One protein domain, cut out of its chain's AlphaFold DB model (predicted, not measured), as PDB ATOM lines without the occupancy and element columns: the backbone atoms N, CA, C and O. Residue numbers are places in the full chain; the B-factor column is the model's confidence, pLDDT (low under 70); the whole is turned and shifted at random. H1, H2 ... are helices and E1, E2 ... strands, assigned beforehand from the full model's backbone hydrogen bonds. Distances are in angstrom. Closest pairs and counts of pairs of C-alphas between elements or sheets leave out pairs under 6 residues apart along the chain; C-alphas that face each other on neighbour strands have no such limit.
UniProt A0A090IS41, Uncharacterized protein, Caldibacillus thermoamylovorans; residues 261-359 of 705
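AT A GLANCE: This is residues 261 to 359 of the 705 residues of an uncharacterized protein of Caldibacillus thermoamylovorans (UniProt A0A090IS41). Two small antiparallel sheets of three strands lie partly face to face as a sandwich, their strands crossed at 43 degrees: E1, E2 and E5 make one layer, E4, E3 and E6 the other. From E6 a long loop, residues 332 to 343, swings away from the sheets and leads to the very short helix H1, and the last stretch comes back to pair briefly with E6. The printed part has 99 residues, with six named strands followed by one named helix; the sheet orders are E1 - E2 - E5 and E4 - E3 - E6. The class is mostly strand, though under half of the residues, 48, are in named elements. The whole is compact, with a radius of gyration of the C-alphas of 13.3 A and spans of 41 by 32 by 19 A.

HOW THE PARTS SIT: E1, residues 261 to 270, and E2, residues 273 to 281, form an antiparallel hairpin at 165 degrees, with N 266 and O 277 2.8 A apart. E5, residues 312 to 316, is antiparallel to E2 at 158 degrees; N 274 and O 315 are 2.8 A apart. In the other sheet, E3, residues 287 to 293, and E4, residues 302 to 306, form a hairpin, with N 304 and O 289 2.9 A apart. E6, residues 324 to 331, is antiparallel to E3 at 157 degrees, with N 290 and O 328 2.9 A apart. The parts of the two sheets that face each other are 9.8 A centre to centre, and the best planes are 24 degrees apart. The closest C-alphas of E1 and E6 are those of Ile 262 and Ile 329, 7.6 A apart; those of E4 and E5 are Val 306 and Leu 313, 6.8 A apart. E3 and E5 are only just apart, at 8.3 A. H1, residues 344 to 347, is only just not on the sheet E4 E3 E6, with 4 pairs of C-alphas within 10 A. It is too short for an O i to N i+4 pair; its one O i to N i+3 pair is within range.

IN THESE COORDINATES: E1 begins at C-alpha 261, (-33.034, 10.075, -29.119), bends by 57 degrees at residue 264 and is 26.5 A long. E2 measures 26.0 A, E3 19.8 A and E6 22.7 A. E6 ends at C-alpha 331, (-28.880, 9.613, -39.303), and H1 ends at C-alpha 347, (-16.278, 11.342, -36.261).

THE WHOLE: The two C-alphas farthest apart, those of Glu 271 and Asp 339, are 41.2 A apart. The printed part has no cut. The link from E6 to H1, 12 residues, is long. Residues 356 to 357 pair with residues 324 to 325 of E6, antiparallel. Mean pLDDT of the printed part is 79.7; residues 332 to 344 and 346 to 349 are under 70.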
ATOM      1  N   VAL A 261     -33.409  10.632 -30.420       76.50
ATOM      2  CA  VAL A 261     -33.034  10.075 -29.119       76.50
ATOM      3  C   VAL A 261     -33.305   8.577 -29.110       76.50
ATOM      4  O   VAL A 261     -34.450   8.127 -29.072       76.50
ATOM      5  N   ILE A 262     -32.227   7.792 -29.109       81.44
ATOM      6  CA  ILE A 262     -32.284   6.329 -29.046       81.44
ATOM      7  C   ILE A 262     -32.366   5.873 -27.588       81.44
ATOM      8  O   ILE A 262     -31.491   6.169 -26.771       81.44
ATOM      9  N   ARG A 263     -33.393   5.090 -27.260       82.62
ATOM     10  CA  ARG A 263     -33.617   4.494 -25.938       82.62
ATOM     11  C   ARG A 263     -33.801   2.986 -26.032       82.62
ATOM     12  O   ARG A 263     -34.053   2.428 -27.094       82.62
ATOM     13  N   ASN A 264     -33.625   2.318 -24.890       84.44
ATOM     14  CA  ASN A 264     -33.935   0.897 -24.701       84.44
ATOM     15  C   ASN A 264     -33.400  -0.038 -25.799       84.44
ATOM     16  O   ASN A 264     -34.030  -1.037 -26.137       84.44
ATOM     17  N   CYS A 265     -32.211   0.263 -26.328       89.06
ATOM     18  CA  CYS A 265     -31.595  -0.550 -27.365       89.06
ATOM     19  C   CYS A 265     -31.274  -1.956 -26.829       89.06
ATOM     20  O   CYS A 265     -30.568  -2.118 -25.827       89.06
ATOM     21  N   LYS A 266     -31.817  -2.968 -27.503       89.75
ATOM     22  CA  LYS A 266     -31.654  -4.391 -27.225       89.75
ATOM     23  C   LYS A 266     -30.934  -5.043 -28.393       89.75
ATOM     24  O   LYS A 266     -31.276  -4.852 -29.555       89.75
ATOM     25  N   LEU A 267     -29.939  -5.848 -28.049       91.50
ATOM     26  CA  LEU A 267     -29.156  -6.627 -28.991       91.50
ATOM     27  C   LEU A 267     -29.416  -8.108 -28.734       91.50
ATOM     28  O   LEU A 267     -29.106  -8.602 -27.647       91.50
ATOM     29  N   THR A 268     -29.915  -8.815 -29.744       90.50
ATOM     30  CA  THR A 268     -30.068 -10.274 -29.714       90.50
ATOM     31  C   THR A 268     -29.236 -10.885 -30.832       90.50
ATOM     32  O   THR A 268     -29.410 -10.541 -31.996       90.50
ATOM     33  N   GLN A 269     -28.326 -11.794 -30.488       86.88
ATOM     34  CA  GLN A 269     -27.507 -12.518 -31.458       86.88
ATOM     35  C   GLN A 269     -27.954 -13.983 -31.488       86.88
ATOM     36  O   GLN A 269     -27.896 -14.660 -30.462       86.88
ATOM     37  N   ILE A 270     -28.410 -14.454 -32.651       86.19
ATOM     38  CA  ILE A 270     -28.907 -15.816 -32.880       86.19
ATOM     39  C   ILE A 270     -28.138 -16.391 -34.067       86.19
ATOM     40  O   ILE A 270     -28.304 -15.924 -35.187       86.19
ATOM     41  N   GLU A 271     -27.294 -17.392 -33.822       82.62
ATOM     42  CA  GLU A 271     -26.459 -18.031 -34.852       82.62
ATOM     43  C   GLU A 271     -25.711 -17.010 -35.737       82.62
ATOM     44  O   GLU A 271     -24.789 -16.344 -35.264       82.62
ATOM     45  N   ASN A 272     -26.124 -16.879 -37.004       84.88
ATOM     46  CA  ASN A 272     -25.543 -15.999 -38.018       84.88
ATOM     47  C   ASN A 272     -26.266 -14.651 -38.139       84.88
ATOM     48  O   ASN A 272     -26.012 -13.898 -39.076       84.88
ATOM     49  N   GLU A 273     -27.175 -14.332 -37.225       89.75
ATOM     50  CA  GLU A 273     -28.028 -13.157 -37.309       89.75
ATOM     51  C   GLU A 273     -27.914 -12.304 -36.051       89.75
ATOM     52  O   GLU A 273     -27.898 -12.780 -34.914       89.75
ATOM     53  N   VAL A 274     -27.846 -11.000 -36.273       91.25
ATOM     54  CA  VAL A 274     -27.899  -9.985 -35.234       91.25
ATOM     55  C   VAL A 274     -29.178  -9.201 -35.425       91.25
ATOM     56  O   VAL A 274     -29.424  -8.640 -36.490       91.25
ATOM     57  N   ILE A 275     -29.986  -9.159 -34.377       92.50
ATOM     58  CA  ILE A 275     -31.209  -8.377 -34.318       92.50
ATOM     59  C   ILE A 275     -30.950  -7.228 -33.350       92.50
ATOM     60  O   ILE A 275     -30.608  -7.449 -32.184       92.50
ATOM     61  N   ILE A 276     -31.079  -6.010 -33.863       93.50
ATOM     62  CA  ILE A 276     -30.970  -4.776 -33.092       93.50
ATOM     63  C   ILE A 276     -32.361  -4.162 -33.056       93.50
ATOM     64  O   ILE A 276     -32.894  -3.790 -34.100       93.50
ATOM     65  N   ASP A 277     -32.928  -4.075 -31.860       92.81
ATOM     66  CA  ASP A 277     -34.216  -3.448 -31.586       92.81
ATOM     67  C   ASP A 277     -33.978  -2.212 -30.716       92.81
ATOM     68  O   ASP A 277     -33.153  -2.244 -29.801       92.81
ATOM     69  N   TRP A 278     -34.680  -1.114 -30.967       93.06
ATOM     70  CA  TRP A 278     -34.601   0.078 -30.127       93.06
ATOM     71  C   TRP A 278     -35.945   0.795 -30.037       93.06
ATOM     72  O   TRP A 278     -36.896   0.494 -30.758       93.06
ATOM     73  N   GLU A 279     -36.014   1.746 -29.116       88.00
ATOM     74  CA  GLU A 279     -37.066   2.751 -29.050       88.00
ATOM     75  C   GLU A 279     -36.459   4.082 -29.496       88.00
ATOM     76  O   GLU A 279     -35.319   4.392 -29.145       88.00
ATOM     77  N   GLU A 280     -37.186   4.862 -30.292       83.06
ATOM     78  CA  GLU A 280     -36.723   6.174 -30.749       83.06
ATOM     79  C   GLU A 280     -37.786   7.250 -30.521       83.06
ATOM     80  O   GLU A 280     -38.967   7.073 -30.850       83.06
ATOM     81  N   GLU A 281     -37.336   8.371 -29.964       77.12
ATOM     82  CA  GLU A 281     -38.056   9.642 -29.933       77.12
ATOM     83  C   GLU A 281     -37.428  10.589 -30.967       77.12
ATOM     84  O   GLU A 281     -36.234  10.507 -31.257       77.12
ATOM     85  N   GLY A 282     -38.239  11.481 -31.536       72.88
ATOM     86  CA  GLY A 282     -37.793  12.424 -32.561       72.88
ATOM     87  C   GLY A 282     -37.846  11.874 -33.988       72.88
ATOM     88  O   GLY A 282     -38.847  11.263 -34.367       72.88
ATOM     89  N   THR A 283     -36.813  12.147 -34.792       71.31
ATOM     90  CA  THR A 283     -36.785  11.824 -36.232       71.31
ATOM     91  C   THR A 283     -36.740  10.317 -36.495       71.31
ATOM     92  O   THR A 283     -35.824   9.630 -36.053       71.31
ATOM     93  N   LYS A 284     -37.688   9.820 -37.303       75.69
ATOM     94  CA  LYS A 284     -37.821   8.397 -37.677       75.69
ATOM     95  C   LYS A 284     -37.603   8.125 -39.167       75.69
ATOM     96  O   LYS A 284     -38.145   7.158 -39.699       75.69
ATOM     97  N   THR A 285     -36.859   8.984 -39.862       73.19
ATOM     98  CA  THR A 285     -36.581   8.845 -41.304       73.19
ATOM     99  C   THR A 285     -35.099   9.011 -41.611       73.19
ATOM    100  O   THR A 285     -34.418   9.723 -40.874       73.19
ATOM    101  N   GLY A 286     -34.595   8.309 -42.632       71.56
ATOM    102  CA  GLY A 286     -33.193   8.391 -43.068       71.56
ATOM    103  C   GLY A 286     -32.195   8.023 -41.968       71.56
ATOM    104  O   GLY A 286     -31.363   8.842 -41.589       71.56
ATOM    105  N   ARG A 287     -32.312   6.811 -41.407       80.50
ATOM    106  CA  ARG A 287     -31.415   6.309 -40.350       80.50
ATOM    107  C   ARG A 287     -30.488   5.238 -40.905       80.50
ATOM    108  O   ARG A 287     -30.876   4.458 -41.769       80.50
ATOM    109  N   GLU A 288     -29.305   5.128 -40.325       85.50
ATOM    110  CA  GLU A 288     -28.406   4.003 -40.538       85.50
ATOM    111  C   GLU A 288     -27.889   3.426 -39.219       85.50
ATOM    112  O   GLU A 288     -27.777   4.108 -38.196       85.50
ATOM    113  N   ILE A 289     -27.530   2.147 -39.261       88.12
ATOM    114  CA  ILE A 289     -26.700   1.515 -38.244       88.12
ATOM    115  C   ILE A 289     -25.278   1.446 -38.779       88.12
ATOM    116  O   ILE A 289     -25.014   0.745 -39.758       88.12
ATOM    117  N   VAL A 290     -24.359   2.128 -38.100       87.88
ATOM    118  CA  VAL A 290     -22.927   2.051 -38.393       87.88
ATOM    119  C   VAL A 290     -22.274   1.073 -37.437       87.88
ATOM    120  O   VAL A 290     -22.360   1.211 -36.214       87.88
ATOM    121  N   MET A 291     -21.611   0.062 -37.992       88.75
ATOM    122  CA  MET A 291     -20.895  -0.961 -37.242       88.75
ATOM    123  C   MET A 291     -19.392  -0.833 -37.434       88.75
ATOM    124  O   MET A 291     -18.876  -0.904 -38.546       88.75
ATOM    125  N   VAL A 292     -18.676  -0.754 -36.318       89.00
ATOM    126  CA  VAL A 292     -17.230  -0.527 -36.294       89.00
ATOM    127  C   VAL A 292     -16.544  -1.711 -35.662       89.00
ATOM    128  O   VAL A 292     -16.927  -2.149 -34.573       89.00
ATOM    129  N   ASN A 293     -15.497  -2.207 -36.312       91.19
ATOM    130  CA  ASN A 293     -14.695  -3.288 -35.771       91.19
ATOM    131  C   ASN A 293     -13.709  -2.749 -34.721       91.19
ATOM    132  O   ASN A 293     -12.718  -2.100 -35.037       91.19
ATOM    133  N   PHE A 294     -13.958  -3.053 -33.449       91.12
ATOM    134  CA  PHE A 294     -13.147  -2.587 -32.321       91.12
ATOM    135  C   PHE A 294     -11.836  -3.354 -32.132       91.12
ATOM    136  O   PHE A 294     -11.051  -3.000 -31.252       91.12
ATOM    137  N   VAL A 295     -11.604  -4.412 -32.910       91.44
ATOM    138  CA  VAL A 295     -10.342  -5.172 -32.907       91.44
ATOM    139  C   VAL A 295      -9.583  -5.061 -34.225       91.44
ATOM    140  O   VAL A 295      -8.403  -5.386 -34.244       91.44
ATOM    141  N   LYS A 296     -10.233  -4.577 -35.291       90.94
ATOM    142  CA  LYS A 296      -9.627  -4.284 -36.599       90.94
ATOM    143  C   LYS A 296     -10.152  -2.951 -37.173       90.94
ATOM    144  O   LYS A 296     -10.837  -2.959 -38.195       90.94
ATOM    145  N   PRO A 297      -9.890  -1.809 -36.506       89.69
ATOM    146  CA  PRO A 297     -10.457  -0.501 -36.862       89.69
ATOM    147  C   PRO A 297      -9.962   0.088 -38.187       89.69
ATOM    148  O   PRO A 297     -10.541   1.052 -38.667       89.69
ATOM    149  N   TRP A 298      -8.899  -0.467 -38.768       89.31
ATOM    150  CA  TRP A 298      -8.393  -0.098 -40.096       89.31
ATOM    151  C   TRP A 298      -9.259  -0.640 -41.242       89.31
ATOM    152  O   TRP A 298      -9.014  -0.333 -42.407       89.31
ATOM    153  N   HIS A 299     -10.256  -1.475 -40.945       86.31
ATOM    154  CA  HIS A 299     -11.290  -1.803 -41.916       86.31
ATOM    155  C   HIS A 299     -12.401  -0.755 -41.873       86.31
ATOM    156  O   HIS A 299     -12.833  -0.401 -40.772       86.31
ATOM    157  N   PRO A 300     -12.896  -0.313 -43.044       82.44
ATOM    158  CA  PRO A 300     -14.024   0.600 -43.104       82.44
ATOM    159  C   PRO A 300     -15.215   0.078 -42.288       82.44
ATOM    160  O   PRO A 300     -15.447  -1.142 -42.257       82.44
ATOM    161  N   PRO A 301     -15.955   0.969 -41.614       84.88
ATOM    162  CA  PRO A 301     -17.182   0.597 -40.934       84.88
ATOM    163  C   PRO A 301     -18.227   0.072 -41.928       84.88
ATOM    164  O   PRO A 301     -18.210   0.379 -43.119       84.88
ATOM    165  N   TYR A 302     -19.156  -0.735 -41.423       86.56
ATOM    166  CA  TYR A 302     -20.311  -1.177 -42.201       86.56
ATOM    167  C   TYR A 302     -21.478  -0.238 -41.952       86.56
ATOM    168  O   TYR A 302     -21.817   0.020 -40.799       86.56
ATOM    169  N   HIS A 303     -22.112   0.201 -43.030       87.25
ATOM    170  CA  HIS A 303     -23.279   1.067 -43.002       87.25
ATOM    171  C   HIS A 303     -24.501   0.270 -43.445       87.25
ATOM    172  O   HIS A 303     -24.520  -0.296 -44.541       87.25
ATOM    173  N   PHE A 304     -25.518   0.208 -42.590       88.19
ATOM    174  CA  PHE A 304     -26.778  -0.458 -42.896       88.19
ATOM    175  C   PHE A 304     -27.924   0.538 -42.814       88.19
ATOM    176  O   PHE A 304     -28.270   0.993 -41.725       88.19
ATOM    177  N   LYS A 305     -28.532   0.846 -43.961       87.56
ATOM    178  CA  LYS A 305     -29.722   1.697 -44.021       87.56
ATOM    179  C   LYS A 305     -30.888   1.055 -43.274       87.56
ATOM    180  O   LYS A 305     -31.082  -0.162 -43.331       87.56
ATOM    181  N   VAL A 306     -31.655   1.883 -42.580       86.94
ATOM    182  CA  VAL A 306     -32.846   1.492 -41.830       86.94
ATOM    183  C   VAL A 306     -34.057   2.121 -42.498       86.94
ATOM    184  O   VAL A 306     -34.165   3.344 -42.570       86.94
ATOM    185  N   ASP A 307     -35.003   1.281 -42.921       83.81
ATOM    186  CA  ASP A 307     -36.256   1.765 -43.501       83.81
ATOM    187  C   ASP A 307     -36.970   2.742 -42.556       83.81
ATOM    188  O   ASP A 307     -36.968   2.599 -41.327       83.81
ATOM    189  N   ASP A 308     -37.632   3.737 -43.135       78.44
ATOM    190  CA  ASP A 308     -38.389   4.743 -42.400       78.44
ATOM    191  C   ASP A 308     -39.402   4.135 -41.424       78.44
ATOM    192  O   ASP A 308     -40.060   3.130 -41.700       78.44
ATOM    193  N   LYS A 309     -39.486   4.743 -40.237       78.69
ATOM    194  CA  LYS A 309     -40.335   4.356 -39.099       78.69
ATOM    195  C   LYS A 309     -40.034   2.987 -38.475       78.69
ATOM    196  O   LYS A 309     -40.634   2.658 -37.451       78.69
ATOM    197  N   LYS A 310     -39.118   2.185 -39.032       88.94
ATOM    198  CA  LYS A 310     -38.675   0.932 -38.405       88.94
ATOM    199  C   LYS A 310     -37.657   1.204 -37.303       88.94
ATOM    200  O   LYS A 310     -36.699   1.943 -37.503       88.94
ATOM    201  N   THR A 311     -37.837   0.522 -36.175       89.69
ATOM    202  CA  THR A 311     -36.922   0.550 -35.019       89.69
ATOM    203  C   THR A 311     -36.295  -0.817 -34.738       89.69
ATOM    204  O   THR A 311     -35.947  -1.167 -33.609       89.69
ATOM    205  N   ARG A 312     -36.209  -1.629 -35.794       91.94
ATOM    206  CA  ARG A 312     -35.656  -2.977 -35.778       91.94
ATOM    207  C   ARG A 312     -34.887  -3.222 -37.059       91.94
ATOM    208  O   ARG A 312     -35.440  -3.059 -38.146       91.94
ATOM    209  N   LEU A 313     -33.654  -3.701 -36.927       92.75
ATOM    210  CA  LEU A 313     -32.841  -4.138 -38.054       92.75
ATOM    211  C   LEU A 313     -32.281  -5.536 -37.804       92.75
ATOM    212  O   LEU A 313     -31.849  -5.874 -36.700       92.75
ATOM    213  N   LYS A 314     -32.283  -6.343 -38.864       92.12
ATOM    214  CA  LYS A 314     -31.715  -7.685 -38.880       92.12
ATOM    215  C   LYS A 314     -30.495  -7.699 -39.793       92.12
ATOM    216  O   LYS A 314     -30.614  -7.432 -40.984       92.12
ATOM    217  N   ILE A 315     -29.333  -8.014 -39.233       91.44
ATOM    218  CA  ILE A 315     -28.050  -8.028 -39.935       91.44
ATOM    219  C   ILE A 315     -27.518  -9.458 -39.970       91.44
ATOM    220  O   ILE A 315     -27.456 -10.136 -38.944       91.44
ATOM    221  N   ASN A 316     -27.100  -9.910 -41.150       89.94
ATOM    222  CA  ASN A 316     -26.425 -11.192 -41.306       89.94
ATOM    223  C   ASN A 316     -24.932 -11.041 -40.969       89.94
ATOM    224  O   ASN A 316     -24.205 -10.314 -41.646       89.94
ATOM    225  N   ILE A 317     -24.462 -11.756 -39.946       86.62
ATOM    226  CA  ILE A 317     -23.065 -11.747 -39.486       86.62
ATOM    227  C   ILE A 317     -22.117 -12.209 -40.592       86.62
ATOM    228  O   ILE A 317     -20.961 -11.795 -40.622       86.62
ATOM    229  N   ASN A 318     -22.596 -13.023 -41.533       84.88
ATOM    230  CA  ASN A 318     -21.796 -13.496 -42.656       84.88
ATOM    231  C   ASN A 318     -21.329 -12.374 -43.593       84.88
ATOM    232  O   ASN A 318     -20.375 -12.585 -44.337       84.88
ATOM    233  N   HIS A 319     -21.962 -11.198 -43.546       85.62
ATOM    234  CA  HIS A 319     -21.524 -10.013 -44.288       85.62
ATOM    235  C   HIS A 319     -20.432  -9.220 -43.558       85.62
ATOM    236  O   HIS A 319     -19.825  -8.329 -44.144       85.62
ATOM    237  N   LEU A 320     -20.183  -9.522 -42.282       85.31
ATOM    238  CA  LEU A 320     -19.203  -8.825 -41.465       85.31
ATOM    239  C   LEU A 320     -17.869  -9.565 -41.495       85.31
ATOM    240  O   LEU A 320     -17.795 -10.778 -41.280       85.31
ATOM    241  N   LYS A 321     -16.786  -8.804 -41.656       85.62
ATOM    242  CA  LYS A 321     -15.431  -9.312 -41.424       85.62
ATOM    243  C   LYS A 321     -15.274  -9.860 -39.994       85.62
ATOM    244  O   LYS A 321     -15.984  -9.435 -39.078       85.62
ATOM    245  N   PRO A 322     -14.313 -10.756 -39.758       84.62
ATOM    246  CA  PRO A 322     -13.991 -11.242 -38.423       84.62
ATOM    247  C   PRO A 322     -13.689 -10.119 -37.427       84.62
ATOM    248  O   PRO A 322     -12.955  -9.174 -37.732       84.62
ATOM    249  N   GLY A 323     -14.221 -10.225 -36.209       88.19
ATOM    250  CA  GLY A 323     -13.920  -9.262 -35.152       88.19
ATOM    251  C   GLY A 323     -15.011  -9.072 -34.108       88.19
ATOM    252  O   GLY A 323     -15.934  -9.870 -33.960       88.19
ATOM    253  N   ILE A 324     -14.865  -7.993 -33.346       90.38
ATOM    254  CA  ILE A 324     -15.770  -7.590 -32.275       90.38
ATOM    255  C   ILE A 324     -16.274  -6.203 -32.633       90.38
ATOM    256  O   ILE A 324     -15.482  -5.266 -32.700       90.38
ATOM    257  N   TYR A 325     -17.576  -6.076 -32.849       90.62
ATOM    258  CA  TYR A 325     -18.184  -4.843 -33.314       90.62
ATOM    259  C   TYR A 325     -18.926  -4.130 -32.195       90.62
ATOM    260  O   TYR A 325     -19.589  -4.755 -31.357       90.62
ATOM    261  N   LYS A 326     -18.848  -2.803 -32.229       90.38
ATOM    262  CA  LYS A 326     -19.869  -1.947 -31.632       90.38
ATOM    263  C   LYS A 326     -20.645  -1.262 -32.737       90.38
ATOM    264  O   LYS A 326     -20.138  -1.110 -33.847       90.38
ATOM    265  N   PHE A 327     -21.857  -0.857 -32.406       89.94
ATOM    266  CA  PHE A 327     -22.740  -0.185 -33.335       89.94
ATOM    267  C   PHE A 327     -23.260   1.113 -32.736       89.94
ATOM    268  O   PHE A 327     -23.370   1.270 -31.514       89.94
ATOM    269  N   LEU A 328     -23.560   2.038 -33.624       87.88
ATOM    270  CA  LEU A 328     -24.260   3.271 -33.334       87.88
ATOM    271  C   LEU A 328     -25.400   3.391 -34.338       87.88
ATOM    272  O   LEU A 328     -25.289   2.929 -35.473       87.88
ATOM    273  N   ILE A 329     -26.506   3.954 -33.880       86.56
ATOM    274  CA  ILE A 329     -27.641   4.292 -34.731       86.56
ATOM    275  C   ILE A 329     -27.531   5.796 -34.918       86.56
ATOM    276  O   ILE A 329     -27.536   6.527 -33.927       86.56
ATOM    277  N   GLN A 330     -27.363   6.227 -36.158       78.19
ATOM    278  CA  GLN A 330     -27.248   7.634 -36.516       78.19
ATOM    279  C   GLN A 330     -28.143   7.935 -37.712       78.19
ATOM    280  O   GLN A 330     -28.707   7.033 -38.333       78.19
ATOM    281  N   LYS A 331     -28.296   9.215 -38.027       73.56
ATOM    282  CA  LYS A 331     -28.880   9.613 -39.303       73.56
ATOM    283  C   LYS A 331     -27.975   9.123 -40.437       73.56
ATOM    284  O   LYS A 331     -26.760   9.113 -40.257       73.56
ATOM    285  N   GLU A 332     -28.553   8.716 -41.567       69.06
ATOM    286  CA  GLU A 332     -27.778   8.428 -42.777       69.06
ATOM    287  C   GLU A 332     -26.797   9.574 -43.012       69.06
ATOM    288  O   GLU A 332     -27.193  10.741 -43.077       69.06
ATOM    289  N   SER A 333     -25.513   9.226 -43.049       55.00
ATOM    290  CA  SER A 333     -24.426  10.164 -43.279       55.00
ATOM    291  C   SER A 333     -24.517  10.718 -44.701       55.00
ATOM    292  O   SER A 333     -23.891  10.243 -45.643       55.00
ATOM    293  N   GLU A 334     -25.297  11.780 -44.865       45.22
ATOM    294  CA  GLU A 334     -24.998  12.779 -45.875       45.22
ATOM    295  C   GLU A 334     -23.797  13.550 -45.321       45.22
ATOM    296  O   GLU A 334     -23.952  14.375 -44.427       45.22
ATOM    297  N   ASN A 335     -22.582  13.180 -45.741       39.03
ATOM    298  CA  ASN A 335     -21.323  13.823 -45.342       39.03
ATOM    299  C   ASN A 335     -21.366  15.342 -45.614       39.03
ATOM    300  O   ASN A 335     -20.922  15.779 -46.672       39.03
ATOM    301  N   LEU A 336     -21.923  16.132 -44.692       35.00
ATOM    302  CA  LEU A 336     -22.222  17.555 -44.903       35.00
ATOM    303  C   LEU A 336     -21.602  18.507 -43.871       35.00
ATOM    304  O   LEU A 336     -21.769  19.705 -44.034       35.00
ATOM    305  N   PHE A 337     -20.855  18.034 -42.863       33.06
ATOM    306  CA  PHE A 337     -20.337  18.933 -41.807       33.06
ATOM    307  C   PHE A 337     -18.902  18.669 -41.328       33.06
ATOM    308  O   PHE A 337     -18.524  19.127 -40.254       33.06
ATOM    309  N   PHE A 338     -18.074  17.963 -42.100       34.91
ATOM    310  CA  PHE A 338     -16.647  17.870 -41.780       34.91
ATOM    311  C   PHE A 338     -15.819  18.429 -42.933       34.91
ATOM    312  O   PHE A 338     -15.630  17.793 -43.969       34.91
ATOM    313  N   ASP A 339     -15.328  19.647 -42.722       38.88
ATOM    314  CA  ASP A 339     -14.442  20.398 -43.622       38.88
ATOM    315  C   ASP A 339     -13.052  19.779 -43.771       38.88
ATOM    316  O   ASP A 339     -12.257  20.175 -44.624       38.88
ATOM    317  N   GLU A 340     -12.791  18.725 -43.010       43.38
ATOM    318  CA  GLU A 340     -11.663  17.839 -43.186       43.38
ATOM    319  C   GLU A 340     -12.232  16.456 -43.496       43.38
ATOM    320  O   GLU A 340     -13.063  15.944 -42.750       43.38
ATOM    321  N   ILE A 341     -11.812  15.843 -44.610       51.09
ATOM    322  CA  ILE A 341     -12.066  14.418 -44.858       51.09
ATOM    323  C   ILE A 341     -11.409  13.668 -43.696       51.09
ATOM    324  O   ILE A 341     -10.209  13.405 -43.747       51.09
ATOM    325  N   GLU A 342     -12.178  13.387 -42.645       56.34
ATOM    326  CA  GLU A 342     -11.717  12.700 -41.448       56.34
ATOM    327  C   GLU A 342     -11.947  11.190 -41.600       56.34
ATOM    328  O   GLU A 342     -12.901  10.743 -42.241       56.34
ATOM    329  N   ALA A 343     -11.069  10.365 -41.034       60.91
ATOM    330  CA  ALA A 343     -11.302   8.933 -40.966       60.91
ATOM    331  C   ALA A 343     -12.564   8.667 -40.134       60.91
ATOM    332  O   ALA A 343     -12.676   9.198 -39.031       60.91
ATOM    333  N   ASP A 344     -13.454   7.786 -40.605       67.06
ATOM    334  CA  ASP A 344     -14.765   7.545 -39.979       67.06
ATOM    335  C   ASP A 344     -14.676   7.344 -38.466       67.06
ATOM    336  O   ASP A 344     -15.471   7.882 -37.714       67.06
ATOM    337  N   ILE A 345     -13.655   6.628 -37.984       71.50
ATOM    338  CA  ILE A 345     -13.448   6.351 -36.559       71.50
ATOM    339  C   ILE A 345     -13.295   7.597 -35.677       71.50
ATOM    340  O   ILE A 345     -13.493   7.503 -34.462       71.50
ATOM    341  N   CYS A 346     -12.921   8.733 -36.253       58.94
ATOM    342  CA  CYS A 346     -12.722   9.989 -35.551       58.94
ATOM    343  C   CYS A 346     -14.025  10.785 -35.381       58.94
ATOM    344  O   CYS A 346     -14.174  11.456 -34.362       58.94
ATOM    345  N   THR A 347     -15.001  10.607 -36.276       62.44
ATOM    346  CA  THR A 347     -16.278  11.342 -36.261       62.44
ATOM    347  C   THR A 347     -17.361  10.656 -35.416       62.44
ATOM    348  O   THR A 347     -18.312  11.291 -34.973       62.44
ATOM    349  N   LEU A 348     -17.225   9.356 -35.116       67.56
ATOM    350  CA  LEU A 348     -18.318   8.562 -34.514       67.56
ATOM    351  C   LEU A 348     -18.719   8.975 -33.098       67.56
ATOM    352  O   LEU A 348     -17.872   9.046 -32.218       67.56
ATOM    353  N   SER A 349     -20.003   9.127 -32.812       68.25
ATOM    354  CA  SER A 349     -20.497   9.465 -31.474       68.25
ATOM    355  C   SER A 349     -20.465   8.277 -30.485       68.25
ATOM    356  O   SER A 349     -19.808   7.251 -30.696       68.25
ATOM    357  N   ASN A 350     -21.138   8.417 -29.337       75.56
ATOM    358  CA  ASN A 350     -21.211   7.359 -28.332       75.56
ATOM    359  C   ASN A 350     -21.945   6.115 -28.864       75.56
ATOM    360  O   ASN A 350     -23.070   6.184 -29.349       75.56
ATOM    361  N   PHE A 351     -21.321   4.948 -28.702       82.31
ATOM    362  CA  PHE A 351     -21.890   3.666 -29.127       82.31
ATOM    363  C   PHE A 351     -23.013   3.180 -28.214       82.31
ATOM    364  O   PHE A 351     -22.936   3.314 -26.986       82.31
ATOM    365  N   GLN A 352     -23.978   2.476 -28.809       85.38
ATOM    366  CA  GLN A 352     -25.052   1.846 -28.054       85.38
ATOM    367  C   GLN A 352     -24.573   0.631 -27.256       85.38
ATOM    368  O   GLN A 352     -23.500   0.058 -27.487       85.38
ATOM    369  N   LYS A 353     -25.354   0.260 -26.234       78.81
ATOM    370  CA  LYS A 353     -25.024  -0.867 -25.355       78.81
ATOM    371  C   LYS A 353     -25.153  -2.182 -26.122       78.81
ATOM    372  O   LYS A 353     -26.223  -2.534 -26.598       78.81
ATOM    373  N   GLY A 354     -24.066  -2.943 -26.161       78.25
ATOM    374  CA  GLY A 354     -24.024  -4.256 -26.794       78.25
ATOM    375  C   GLY A 354     -22.668  -4.513 -27.435       78.25
ATOM    376  O   GLY A 354     -21.887  -3.590 -27.663       78.25
ATOM    377  N   ILE A 355     -22.362  -5.785 -27.677       85.75
ATOM    378  CA  ILE A 355     -21.173  -6.205 -28.416       85.75
ATOM    379  C   ILE A 355     -21.610  -7.292 -29.383       85.75
ATOM    380  O   ILE A 355     -22.188  -8.289 -28.956       85.75
ATOM    381  N   ILE A 356     -21.284  -7.115 -30.659       86.50
ATOM    382  CA  ILE A 356     -21.553  -8.103 -31.700       86.50
ATOM    383  C   ILE A 356     -20.268  -8.879 -31.951       86.50
ATOM    384  O   ILE A 356     -19.238  -8.300 -32.304       86.50
ATOM    385  N   LYS A 357     -20.312 -10.195 -31.749       85.62
ATOM    386  CA  LYS A 357     -19.186 -11.068 -32.089       85.62
ATOM    387  C   LYS A 357     -19.357 -11.523 -33.531       85.62
ATOM    388  O   LYS A 357     -20.287 -12.272 -33.819       85.62
ATOM    389  N   GLY A 358     -18.487 -11.033 -34.410       80.25
ATOM    390  CA  GLY A 358     -18.388 -11.497 -35.788       80.25
ATOM    391  C   GLY A 358     -17.716 -12.867 -35.881       80.25
ATOM    392  O   GLY A 358     -17.480 -13.534 -34.871       80.25
ATOM    393  N   ARG A 359     -17.372 -13.270 -37.107       78.00
ATOM    394  CA  ARG A 359     -16.625 -14.508 -37.363       78.00
ATOM    395  C   ARG A 359     -15.259 -14.504 -36.667       78.00
ATOM    396  O   ARG A 359     -14.694 -13.454 -36.356       78.00
TER     397      ARG A 359